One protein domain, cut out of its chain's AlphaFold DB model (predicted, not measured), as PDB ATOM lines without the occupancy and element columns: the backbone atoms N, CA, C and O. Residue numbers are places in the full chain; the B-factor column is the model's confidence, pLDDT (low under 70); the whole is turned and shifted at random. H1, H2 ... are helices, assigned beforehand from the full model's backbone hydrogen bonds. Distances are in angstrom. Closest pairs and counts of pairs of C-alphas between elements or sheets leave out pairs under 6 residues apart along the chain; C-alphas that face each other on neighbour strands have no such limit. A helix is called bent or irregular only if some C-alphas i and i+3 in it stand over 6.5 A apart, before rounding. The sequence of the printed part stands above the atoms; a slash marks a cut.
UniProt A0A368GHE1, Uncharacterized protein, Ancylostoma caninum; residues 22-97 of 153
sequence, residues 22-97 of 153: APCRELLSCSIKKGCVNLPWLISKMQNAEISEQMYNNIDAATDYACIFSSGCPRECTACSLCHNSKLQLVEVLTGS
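Overview. This is residues 22 to 97 of the 153 residues of an uncharacterized protein of Ancylostoma caninum (UniProt A0A368GHE1). The longest helix, H6, belongs to a lobe of four helices, in which H1 and H5 run side by side in opposite ways, H4 sits at one end of H5, and H6 runs off from the other end of H5. The helical hairpin of H2 and H3 makes a second, smaller lobe, and the two lobes are loosely joined, with a gap between H3 and H6. Residues 90 to 96, of which 90 to 94 belong to H6, stick out, and so do residues 47 to 53, the link between H2 and H3 with residue 53 of H3. The printed part has 76 residues with six named helices, H1 to H6 in that order, and no named strand; the class is all helix. It is only just compact, close to loose, with a radius of gyration of the C-alphas of 13.3 A, and spans 38 by 27 by 20 A.

Along the chain. Find C-alpha 81 at (-22.186, -27.491, -56.654); from there H6, residues 81 to 94, runs 19.8 A to C-alpha 94 at (-27.163, -33.312, -38.442). Look just before it for H5, residues 74 to 79, 8.7 A long. H1, residues 22 to 33, begins at C-alpha 22 at (-25.136, -21.544, -64.988) and is 16.6 A long. H4, residues 65 to 71, measures 9.8 A and is irregular, but only just: C-alphas 68 and 71 are 6.7 A apart. H2, residues 39 to 46, is 10.2 A long, and H3, residues 53 to 62, is 14.2 A long.

Arrangement. Start at H6, which touches H5 only at the corner, and only just, with 3 pairs of C-alphas within 8 A; the closest are those of Thr 78 and His 84, 4.7 A apart. H5 touches H1 at a shallow tilt of 20 degrees, opposite ways, closest at the C-alphas of Leu 27 and Glu 76, 4.8 A apart. H4 touches H5 only at the corner, and only just, with the C-alphas of Ile 68 and Pro 74 closest at 6.2 A. H2 and H3, a helical hairpin, touch at a shallow tilt of 10 degrees, opposite ways, closest at the C-alphas of Leu 42 and Ala 62, 5.9 A apart. H1 and H2 are close but not clearly touching, while H3 and H6 are apart. In each of the six helices every O i to N i+4 pair is within hydrogen-bond range.

Size, cuts and confidence. Look for the two C-alphas farthest apart at Asn 48 and Ser 97, 40.5 A from each other. The printed part has no cut and no long link. The mean pLDDT of the printed part is 83.4; it is under 70 at residues 49, 51 to 53, 93 to 94 and 96 to 97.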
ATOM      1  N   ALA A  22     -23.768 -21.479 -64.462       89.38
ATOM      2  CA  ALA A  22     -25.136 -21.544 -64.988       89.38
ATOM      3  C   ALA A  22     -26.110 -22.309 -64.065       89.38
ATOM      4  O   ALA A  22     -27.167 -21.748 -63.769       89.38
ATOM      5  N   PRO A  23     -25.741 -23.474 -63.491       89.94
ATOM      6  CA  PRO A  23     -26.606 -24.176 -62.541       89.94
ATOM      7  C   PRO A  23     -26.956 -23.355 -61.292       89.94
ATOM      8  O   PRO A  23     -28.082 -23.394 -60.804       89.94
ATOM      9  N   CYS A  24     -26.017 -22.563 -60.768       86.50
ATOM     10  CA  CYS A  24     -26.279 -21.751 -59.581       86.50
ATOM     11  C   CYS A  24     -27.118 -20.498 -59.883       86.50
ATOM     12  O   CYS A  24     -27.867 -20.041 -59.019       86.50
ATOM     13  N   ARG A  25     -27.067 -19.971 -61.113       89.69
ATOM     14  CA  ARG A  25     -28.030 -18.952 -61.558       89.69
ATOM     15  C   ARG A  25     -29.448 -19.509 -61.663       89.69
ATOM     16  O   ARG A  25     -30.396 -18.821 -61.288       89.69
ATOM     17  N   GLU A  26     -29.598 -20.733 -62.162       93.50
ATOM     18  CA  GLU A  26     -30.901 -21.403 -62.234       93.50
ATOM     19  C   GLU A  26     -31.481 -21.644 -60.842       93.50
ATOM     20  O   GLU A  26     -32.651 -21.335 -60.615       93.50
ATOM     21  N   LEU A  27     -30.646 -22.071 -59.890       93.25
ATOM     22  CA  LEU A  27     -31.021 -22.152 -58.480       93.25
ATOM     23  C   LEU A  27     -31.535 -20.815 -57.950       93.25
ATOM     24  O   LEU A  27     -32.632 -20.769 -57.403       93.25
ATOM     25  N   LEU A  28     -30.789 -19.723 -58.145       90.12
ATOM     26  CA  LEU A  28     -31.225 -18.400 -57.694       90.12
ATOM     27  C   LEU A  28     -32.577 -18.010 -58.313       90.12
ATOM     28  O   LEU A  28     -33.476 -17.553 -57.607       90.12
ATOM     29  N   SER A  29     -32.748 -18.237 -59.620       93.00
ATOM     30  CA  SER A  29     -34.015 -17.972 -60.310       93.00
ATOM     31  C   SER A  29     -35.165 -18.800 -59.735       93.00
ATOM     32  O   SER A  29     -36.250 -18.260 -59.508       93.00
ATOM     33  N   CYS A  30     -34.933 -20.088 -59.472       96.06
ATOM     34  CA  CYS A  30     -35.913 -20.962 -58.842       96.06
ATOM     35  C   CYS A  30     -36.288 -20.453 -57.446       96.06
ATOM     36  O   CYS A  30     -37.474 -20.261 -57.175       96.06
ATOM     37  N   SER A  31     -35.301 -20.161 -56.594       93.06
ATOM     38  CA  SER A  31     -35.516 -19.737 -55.207       93.06
ATOM     39  C   SER A  31     -36.361 -18.467 -55.112       93.06
ATOM     40  O   SER A  31     -37.232 -18.372 -54.250       93.06
ATOM     41  N   ILE A  32     -36.163 -17.521 -56.035       92.31
ATOM     42  CA  ILE A  32     -36.987 -16.308 -56.132       92.31
ATOM     43  C   ILE A  32     -38.404 -16.659 -56.608       92.31
ATOM     44  O   ILE A  32     -39.384 -16.281 -55.971       92.31
ATOM     45  N   LYS A  33     -38.533 -17.409 -57.712       94.62
ATOM     46  CA  LYS A  33     -39.839 -17.760 -58.306       94.62
ATOM     47  C   LYS A  33     -40.721 -18.591 -57.375       94.62
ATOM     48  O   LYS A  33     -41.940 -18.476 -57.433       94.62
ATOM     49  N   LYS A  34     -40.115 -19.448 -56.555       95.44
ATOM     50  CA  LYS A  34     -40.808 -20.311 -55.591       95.44
ATOM     51  C   LYS A  34     -41.044 -19.638 -54.240       95.44
ATOM     52  O   LYS A  34     -41.645 -20.259 -53.373       95.44
ATOM     53  N   GLY A  35     -40.592 -18.396 -54.061       92.62
ATOM     54  CA  GLY A  35     -40.733 -17.678 -52.798       92.62
ATOM     55  C   GLY A  35     -39.868 -18.238 -51.668       92.62
ATOM     56  O   GLY A  35     -40.094 -17.881 -50.519       92.62
ATOM     57  N   CYS A  36     -38.864 -19.072 -51.971       92.12
ATOM     58  CA  CYS A  36     -37.889 -19.510 -50.971       92.12
ATOM     59  C   CYS A  36     -36.969 -18.360 -50.525       92.12
ATOM     60  O   CYS A  36     -36.300 -18.468 -49.505       92.12
ATOM     61  N   VAL A  37     -36.898 -17.269 -51.296       92.31
ATOM     62  CA  VAL A  37     -36.201 -16.036 -50.915       92.31
ATOM     63  C   VAL A  37     -37.155 -14.855 -51.055       92.31
ATOM     64  O   VAL A  37     -37.661 -14.582 -52.148       92.31
ATOM     65  N   ASN A  38     -37.350 -14.101 -49.973       91.69
ATOM     66  CA  ASN A  38     -38.084 -12.838 -49.987       91.69
ATOM     67  C   ASN A  38     -37.194 -11.707 -50.525       91.69
ATOM     68  O   ASN A  38     -36.729 -10.827 -49.795       91.69
ATOM     69  N   LEU A  39     -36.937 -11.758 -51.833       86.19
ATOM     70  CA  LEU A  39     -36.043 -10.826 -52.512       86.19
ATOM     71  C   LEU A  39     -36.469  -9.349 -52.374       86.19
ATOM     72  O   LEU A  39     -35.590  -8.527 -52.120       86.19
ATOM     73  N   PRO A  40     -37.764  -8.971 -52.483       87.19
ATOM     74  CA  PRO A  40     -38.175  -7.577 -52.301       87.19
ATOM     75  C   PRO A  40     -37.819  -7.025 -50.917       87.19
ATOM     76  O   PRO A  40     -37.285  -5.920 -50.808       87.19
ATOM     77  N   TRP A  41     -38.064  -7.807 -49.859       90.75
ATOM     78  CA  TRP A  41     -37.694  -7.409 -48.503       90.75
ATOM     79  C   TRP A  41     -36.175  -7.321 -48.352       90.75
ATOM     80  O   TRP A  41     -35.673  -6.320 -47.843       90.75
ATOM     81  N   LEU A  42     -35.439  -8.315 -48.857       84.25
ATOM     82  CA  LEU A  42     -33.983  -8.339 -48.762       84.25
ATOM     83  C   LEU A  42     -33.344  -7.123 -49.443       84.25
ATOM     84  O   LEU A  42     -32.525  -6.442 -48.833       84.25
ATOM     85  N   ILE A  43     -33.779  -6.782 -50.661       85.25
ATOM     86  CA  ILE A  43     -33.301  -5.593 -51.379       85.25
ATOM     87  C   ILE A  43     -33.549  -4.325 -50.553       85.25
ATOM     88  O   ILE A  43     -32.646  -3.498 -50.433       85.25
ATOM     89  N   SER A  44     -34.724  -4.190 -49.924       86.00
ATOM     90  CA  SER A  44     -35.033  -3.023 -49.080       86.00
ATOM     91  C   SER A  44     -34.108  -2.880 -47.864       86.00
ATOM     92  O   SER A  44     -33.917  -1.776 -47.362       86.00
ATOM     93  N   LYS A  45     -33.521  -3.987 -47.393       82.56
ATOM     94  CA  LYS A  45     -32.583  -4.020 -46.263       82.56
ATOM     95  C   LYS A  45     -31.118  -3.923 -46.675       82.56
ATOM     96  O   LYS A  45     -30.280  -3.652 -45.824       82.56
ATOM     97  N   MET A  46     -30.812  -4.150 -47.952       79.19
ATOM     98  CA  MET A  46     -29.448  -4.140 -48.487       79.19
ATOM     99  C   MET A  46     -29.090  -2.853 -49.237       79.19
ATOM    100  O   MET A  46     -27.918  -2.642 -49.538       79.19
ATOM    101  N   GLN A  47     -30.059  -1.980 -49.536       74.56
ATOM    102  CA  GLN A  47     -29.779  -0.667 -50.121       74.56
ATOM    103  C   GLN A  47     -28.845   0.132 -49.196       74.56
ATOM    104  O   GLN A  47     -29.260   0.604 -48.141       74.56
ATOM    105  N   ASN A  48     -27.583   0.279 -49.614       70.56
ATOM    106  CA  ASN A  48     -26.489   0.944 -48.890       70.56
ATOM    107  C   ASN A  48     -26.029   0.250 -47.593       70.56
ATOM    108  O   ASN A  48     -25.440   0.903 -46.734       70.56
ATOM    109  N   ALA A  49     -26.291  -1.049 -47.431       69.56
ATOM    110  CA  ALA A  49     -25.797  -1.784 -46.270       69.56
ATOM    111  C   ALA A  49     -24.282  -2.021 -46.370       69.56
ATOM    112  O   ALA A  49     -23.787  -2.499 -47.391       69.56
ATOM    113  N   GLU A  50     -23.555  -1.728 -45.291       72.56
ATOM    114  CA  GLU A  50     -22.179  -2.191 -45.121       72.56
ATOM    115  C   GLU A  50     -22.162  -3.694 -44.819       72.56
ATOM    116  O   GLU A  50     -23.082  -4.238 -44.188       72.56
ATOM    117  N   ILE A  51     -21.086  -4.364 -45.236       69.50
ATOM    118  CA  ILE A  51     -20.859  -5.768 -44.898       69.50
ATOM    119  C   ILE A  51     -20.737  -5.868 -43.381       69.50
ATOM    120  O   ILE A  51     -19.796  -5.365 -42.774       69.50
ATOM    121  N   SER A  52     -21.729  -6.499 -42.771       68.88
ATOM    122  CA  SER A  52     -21.900  -6.537 -41.326       68.88
ATOM    123  C   SER A  52     -22.651  -7.800 -40.923       68.88
ATOM    124  O   SER A  52     -23.310  -8.443 -41.746       68.88
ATOM    125  N   GLU A  53     -22.612  -8.132 -39.635       68.81
ATOM    126  CA  GLU A  53     -23.445  -9.194 -39.060       68.81
ATOM    127  C   GLU A  53     -24.936  -8.963 -39.360       68.81
ATOM    128  O   GLU A  53     -25.668  -9.887 -39.710       68.81
ATOM    129  N   GLN A  54     -25.381  -7.703 -39.333       73.75
ATOM    130  CA  GLN A  54     -26.761  -7.352 -39.652       73.75
ATOM    131  C   GLN A  54     -27.126  -7.678 -41.106       73.75
ATOM    132  O   GLN A  54     -28.241  -8.130 -41.369       73.75
ATOM    133  N   MET A  55     -26.206  -7.480 -42.054       76.62
ATOM    134  CA  MET A  55     -26.423  -7.873 -43.448       76.62
ATOM    135  C   MET A  55     -26.623  -9.389 -43.569       76.62
ATOM    136  O   MET A  55     -27.532  -9.821 -44.279       76.62
ATOM    137  N   TYR A  56     -25.842 -10.193 -42.842       71.94
ATOM    138  CA  TYR A  56     -26.034 -11.644 -42.799       71.94
ATOM    139  C   TYR A  56     -27.388 -12.025 -42.197       71.94
ATOM    140  O   TYR A  56     -28.136 -12.772 -42.825       71.94
ATOM    141  N   ASN A  57     -27.743 -11.446 -41.048       77.50
ATOM    142  CA  ASN A  57     -29.035 -11.678 -40.400       77.50
ATOM    143  C   ASN A  57     -30.204 -11.337 -41.333       77.50
ATOM    144  O   ASN A  57     -31.212 -12.039 -41.348       77.50
ATOM    145  N   ASN A  58     -30.068 -10.293 -42.156       81.25
ATOM    146  CA  ASN A  58     -31.071  -9.955 -43.160       81.25
ATOM    147  C   ASN A  58     -31.149 -11.021 -44.271       81.25
ATOM    148  O   ASN A  58     -32.245 -11.454 -44.619       81.25
ATOM    149  N   ILE A  59     -30.019 -11.478 -44.820       81.81
ATOM    150  CA  ILE A  59     -30.004 -12.546 -45.843       81.81
ATOM    151  C   ILE A  59     -30.637 -13.825 -45.293       81.81
ATOM    152  O   ILE A  59     -31.475 -14.445 -45.950       81.81
ATOM    153  N   ASP A  60     -30.259 -14.190 -44.077       79.69
ATOM    154  CA  ASP A  60     -30.735 -15.366 -43.369       79.69
ATOM    155  C   ASP A  60     -32.241 -15.287 -43.059       79.69
ATOM    156  O   ASP A  60     -32.982 -16.229 -43.342       79.69
ATOM    157  N   ALA A  61     -32.734 -14.142 -42.580       85.31
ATOM    158  CA  ALA A  61     -34.161 -13.914 -42.340       85.31
ATOM    159  C   ALA A  61     -34.998 -13.918 -43.630       85.31
ATOM    160  O   ALA A  61     -36.171 -14.290 -43.610       85.31
ATOM    161  N   ALA A  62     -34.408 -13.507 -44.753       87.25
ATOM    162  CA  ALA A  62     -35.079 -13.488 -46.046       87.25
ATOM    163  C   ALA A  62     -35.080 -14.846 -46.763       87.25
ATOM    164  O   ALA A  62     -35.759 -14.967 -47.785       87.25
ATOM    165  N   THR A  63     -34.322 -15.835 -46.278       85.62
ATOM    166  CA  THR A  63     -34.068 -17.096 -46.985       85.62
ATOM    167  C   THR A  63     -34.635 -18.289 -46.224       85.62
ATOM    168  O   THR A  63     -34.220 -18.602 -45.111       85.62
ATOM    169  N   ASP A  64     -35.541 -19.021 -46.867       88.06
ATOM    170  CA  ASP A  64     -36.010 -20.326 -46.415       88.06
ATOM    171  C   ASP A  64     -35.134 -21.432 -47.026       88.06
ATOM    172  O   ASP A  64     -35.367 -21.932 -48.132       88.06
ATOM    173  N   TYR A  65     -34.093 -21.827 -46.292       83.88
ATOM    174  CA  TYR A  65     -33.187 -22.897 -46.712       83.88
ATOM    175  C   TYR A  65     -33.877 -24.263 -46.808       83.88
ATOM    176  O   TYR A  65     -33.499 -25.075 -47.654       83.88
ATOM    177  N   ALA A  66     -34.910 -24.523 -45.998       83.44
ATOM    178  CA  ALA A  66     -35.670 -25.768 -46.084       83.44
ATOM    179  C   ALA A  66     -36.447 -25.833 -47.408       83.44
ATOM    180  O   ALA A  66     -36.421 -26.870 -48.082       83.44
ATOM    181  N   CYS A  67     -37.043 -24.714 -47.831       90.25
ATOM    182  CA  CYS A  67     -37.647 -24.561 -49.154       90.25
ATOM    183  C   CYS A  67     -36.627 -24.830 -50.267       90.25
ATOM    184  O   CYS A  67     -36.878 -25.649 -51.151       90.25
ATOM    185  N   ILE A  68     -35.436 -24.230 -50.203       87.44
ATOM    186  CA  ILE A  68     -34.393 -24.445 -51.218       87.44
ATOM    187  C   ILE A  68     -33.965 -25.921 -51.283       87.44
ATOM    188  O   ILE A  68     -33.883 -26.499 -52.368       87.44
ATOM    189  N   PHE A  69     -33.707 -26.550 -50.134       85.94
ATOM    190  CA  PHE A  69     -33.125 -27.892 -50.077       85.94
ATOM    191  C   PHE A  69     -34.109 -29.028 -50.351       85.94
ATOM    192  O   PHE A  69     -33.661 -30.105 -50.770       85.94
ATOM    193  N   SER A  70     -35.401 -28.832 -50.082       83.25
ATOM    194  CA  SER A  70     -36.368 -29.936 -50.038       83.25
ATOM    195  C   SER A  70     -37.593 -29.737 -50.929       83.25
ATOM    196  O   SER A  70     -37.853 -30.589 -51.776       83.25
ATOM    197  N   SER A  71     -38.336 -28.643 -50.768       88.25
ATOM    198  CA  SER A  71     -39.700 -28.529 -51.304       88.25
ATOM    199  C   SER A  71     -39.829 -27.609 -52.521       88.25
ATOM    200  O   SER A  71     -40.728 -27.802 -53.337       88.25
ATOM    201  N   GLY A  72     -38.933 -26.633 -52.672       92.00
ATOM    202  CA  GLY A  72     -38.984 -25.603 -53.708       92.00
ATOM    203  C   GLY A  72     -38.034 -25.849 -54.878       92.00
ATOM    204  O   GLY A  72     -38.490 -25.897 -56.020       92.00
ATOM    205  N   CYS A  73     -36.734 -26.010 -54.595       94.69
ATOM    206  CA  CYS A  73     -35.669 -26.050 -55.615       94.69
ATOM    207  C   CYS A  73     -34.638 -27.193 -55.446       94.69
ATOM    208  O   CYS A  73     -33.434 -26.974 -55.628       94.69
ATOM    209  N   PRO A  74     -35.044 -28.432 -55.092       93.06
ATOM    210  CA  PRO A  74     -34.093 -29.496 -54.763       93.06
ATOM    211  C   PRO A  74     -33.240 -29.949 -55.962       93.06
ATOM    212  O   PRO A  74     -32.093 -30.368 -55.775       93.06
ATOM    213  N   ARG A  75     -33.768 -29.866 -57.192       96.12
ATOM    214  CA  ARG A  75     -33.054 -30.283 -58.413       96.12
ATOM    215  C   ARG A  75     -31.977 -29.273 -58.777       96.12
ATOM    216  O   ARG A  75     -30.825 -29.646 -58.973       96.12
ATOM    217  N   GLU A  76     -32.340 -28.000 -58.786       95.81
ATOM    218  CA  GLU A  76     -31.446 -26.878 -59.036       95.81
ATOM    219  C   GLU A  76     -30.361 -26.804 -57.955       95.81
ATOM    220  O   GLU A  76     -29.192 -26.578 -58.263       95.81
ATOM    221  N   CYS A  77     -30.718 -27.079 -56.694       89.75
ATOM    222  CA  CYS A  77     -29.744 -27.154 -55.610       89.75
ATOM    223  C   CYS A  77     -28.741 -28.289 -55.830       89.75
ATOM    224  O   CYS A  77     -27.551 -28.107 -55.607       89.75
ATOM    225  N   THR A  78     -29.199 -29.446 -56.310       93.38
ATOM    226  CA  THR A  78     -28.310 -30.573 -56.630       93.38
ATOM    227  C   THR A  78     -27.395 -30.257 -57.817       93.38
ATOM    228  O   THR A  78     -26.231 -30.647 -57.810       93.38
ATOM    229  N   ALA A  79     -27.886 -29.517 -58.814       93.06
ATOM    230  CA  ALA A  79     -27.102 -29.120 -59.983       93.06
ATOM    231  C   ALA A  79     -26.066 -28.018 -59.672       93.06
ATOM    232  O   ALA A  79     -24.996 -27.968 -60.280       93.06
ATOM    233  N   CYS A  80     -26.361 -27.129 -58.723       87.88
ATOM    234  CA  CYS A  80     -25.427 -26.117 -58.242       87.88
ATOM    235  C   CYS A  80     -24.471 -26.711 -57.198       87.88
ATOM    236  O   CYS A  80     -24.862 -26.946 -56.057       87.88
ATOM    237  N   SER A  81     -23.190 -26.879 -57.545       81.62
ATOM    238  CA  SER A  81     -22.186 -27.491 -56.654       81.62
ATOM    239  C   SER A  81     -22.069 -26.814 -55.285       81.62
ATOM    240  O   SER A  81     -21.863 -27.500 -54.289       81.62
ATOM    241  N   LEU A  82     -22.252 -25.491 -55.209       81.06
ATOM    242  CA  LEU A  82     -22.266 -24.764 -53.937       81.06
ATOM    243  C   LEU A  82     -23.415 -25.240 -53.038       81.06
ATOM    244  O   LEU A  82     -23.179 -25.643 -51.905       81.06
ATOM    245  N   CYS A  83     -24.643 -25.265 -53.561       82.44
ATOM    246  CA  CYS A  83     -25.817 -25.684 -52.794       82.44
ATOM    247  C   CYS A  83     -25.773 -27.172 -52.450       82.44
ATOM    248  O   CYS A  83     -26.051 -27.549 -51.313       82.44
ATOM    249  N   HIS A  84     -25.376 -28.011 -53.407       85.31
ATOM    250  CA  HIS A  84     -25.263 -29.447 -53.199       85.31
ATOM    251  C   HIS A  84     -24.280 -29.779 -52.074       85.31
ATOM    252  O   HIS A  84     -24.638 -30.496 -51.140       85.31
ATOM    253  N   ASN A  85     -23.079 -29.196 -52.113       77.69
ATOM    254  CA  ASN A  85     -22.066 -29.427 -51.088       77.69
ATOM    255  C   ASN A  85     -22.516 -28.898 -49.720       77.69
ATOM    256  O   ASN A  85     -22.369 -29.606 -48.728       77.69
ATOM    257  N   SER A  86     -23.119 -27.706 -49.658       77.62
ATOM    258  CA  SER A  86     -23.669 -27.170 -48.404       77.62
ATOM    259  C   SER A  86     -24.777 -28.054 -47.828       77.62
ATOM    260  O   SER A  86     -24.809 -28.290 -46.623       77.62
ATOM    261  N   LYS A  87     -25.659 -28.597 -48.678       78.25
ATOM    262  CA  LYS A  87     -26.714 -29.530 -48.262       78.25
ATOM    263  C   LYS A  87     -26.127 -30.828 -47.707       78.25
ATOM    264  O   LYS A  87     -26.591 -31.296 -46.672       78.25
ATOM    265  N   LEU A  88     -25.120 -31.402 -48.368       80.44
ATOM    266  CA  LEU A  88     -24.449 -32.613 -47.886       80.44
ATOM    267  C   LEU A  88     -23.759 -32.377 -46.540       80.44
ATOM    268  O   LEU A  88     -23.981 -33.149 -45.614       80.44
ATOM    269  N   GLN A  89     -23.015 -31.278 -46.402       72.12
ATOM    270  CA  GLN A  89     -22.354 -30.916 -45.146       72.12
ATOM    271  C   GLN A  89     -23.355 -30.717 -44.005       72.12
ATOM    272  O   GLN A  89     -23.118 -31.177 -42.891       72.12
ATOM    273  N   LEU A  90     -24.495 -30.071 -44.275       73.25
ATOM    274  CA  LEU A  90     -25.557 -29.926 -43.282       73.25
ATOM    275  C   LEU A  90     -26.103 -31.291 -42.847       73.25
ATOM    276  O   LEU A  90     -26.273 -31.522 -41.654       73.25
ATOM    277  N   VAL A  91     -26.352 -32.204 -43.790       74.75
ATOM    278  CA  VAL A  91     -26.803 -33.565 -43.467       74.75
ATOM    279  C   VAL A  91     -25.760 -34.294 -42.624       74.75
ATOM    280  O   VAL A  91     -26.127 -34.856 -41.602       74.75
ATOM    281  N   GLU A  92     -24.477 -34.236 -42.987       73.38
ATOM    282  CA  GLU A  92     -23.394 -34.873 -42.224       73.38
ATOM    283  C   GLU A  92     -23.315 -34.356 -40.780       73.38
ATOM    284  O   GLU A  92     -23.192 -35.157 -39.849       73.38
ATOM    285  N   VAL A  93     -23.453 -33.039 -40.582       68.88
ATOM    286  CA  VAL A  93     -23.509 -32.416 -39.248       68.88
ATOM    287  C   VAL A  93     -24.735 -32.890 -38.466       68.88
ATOM    288  O   VAL A  93     -24.610 -33.279 -37.305       68.88
ATOM    289  N   LEU A  94     -25.915 -32.897 -39.091       67.38
ATOM    290  CA  LEU A  94     -27.163 -33.312 -38.442       67.38
ATOM    291  C   LEU A  94     -27.191 -34.809 -38.108       67.38
ATOM    292  O   LEU A  94     -27.818 -35.200 -37.126       67.38
ATOM    293  N   THR A  95     -26.509 -35.652 -38.889       73.00
ATOM    294  CA  THR A  95     -26.394 -37.093 -38.617       73.00
ATOM    295  C   THR A  95     -25.251 -37.435 -37.659       73.00
ATOM    296  O   THR A  95     -25.046 -38.610 -37.363       73.00
ATOM    297  N   GLY A  96     -24.492 -36.441 -37.180       62.84
ATOM    298  CA  GLY A  96     -23.351 -36.651 -36.283       62.84
ATOM    299  C   GLY A  96     -22.164 -37.361 -36.944       62.84
ATOM    300  O   GLY A  96     -21.316 -37.932 -36.254       62.84
ATOM    301  N   SER A  97     -22.096 -37.350 -38.276       62.53
ATOM    302  CA  SER A  97     -20.992 -37.945 -39.025       62.53
ATOM    303  C   SER A  97     -19.736 -37.091 -38.843       62.53
ATOM    304  O   SER A  97     -19.784 -35.868 -38.975       62.53
TER     305      SER A  97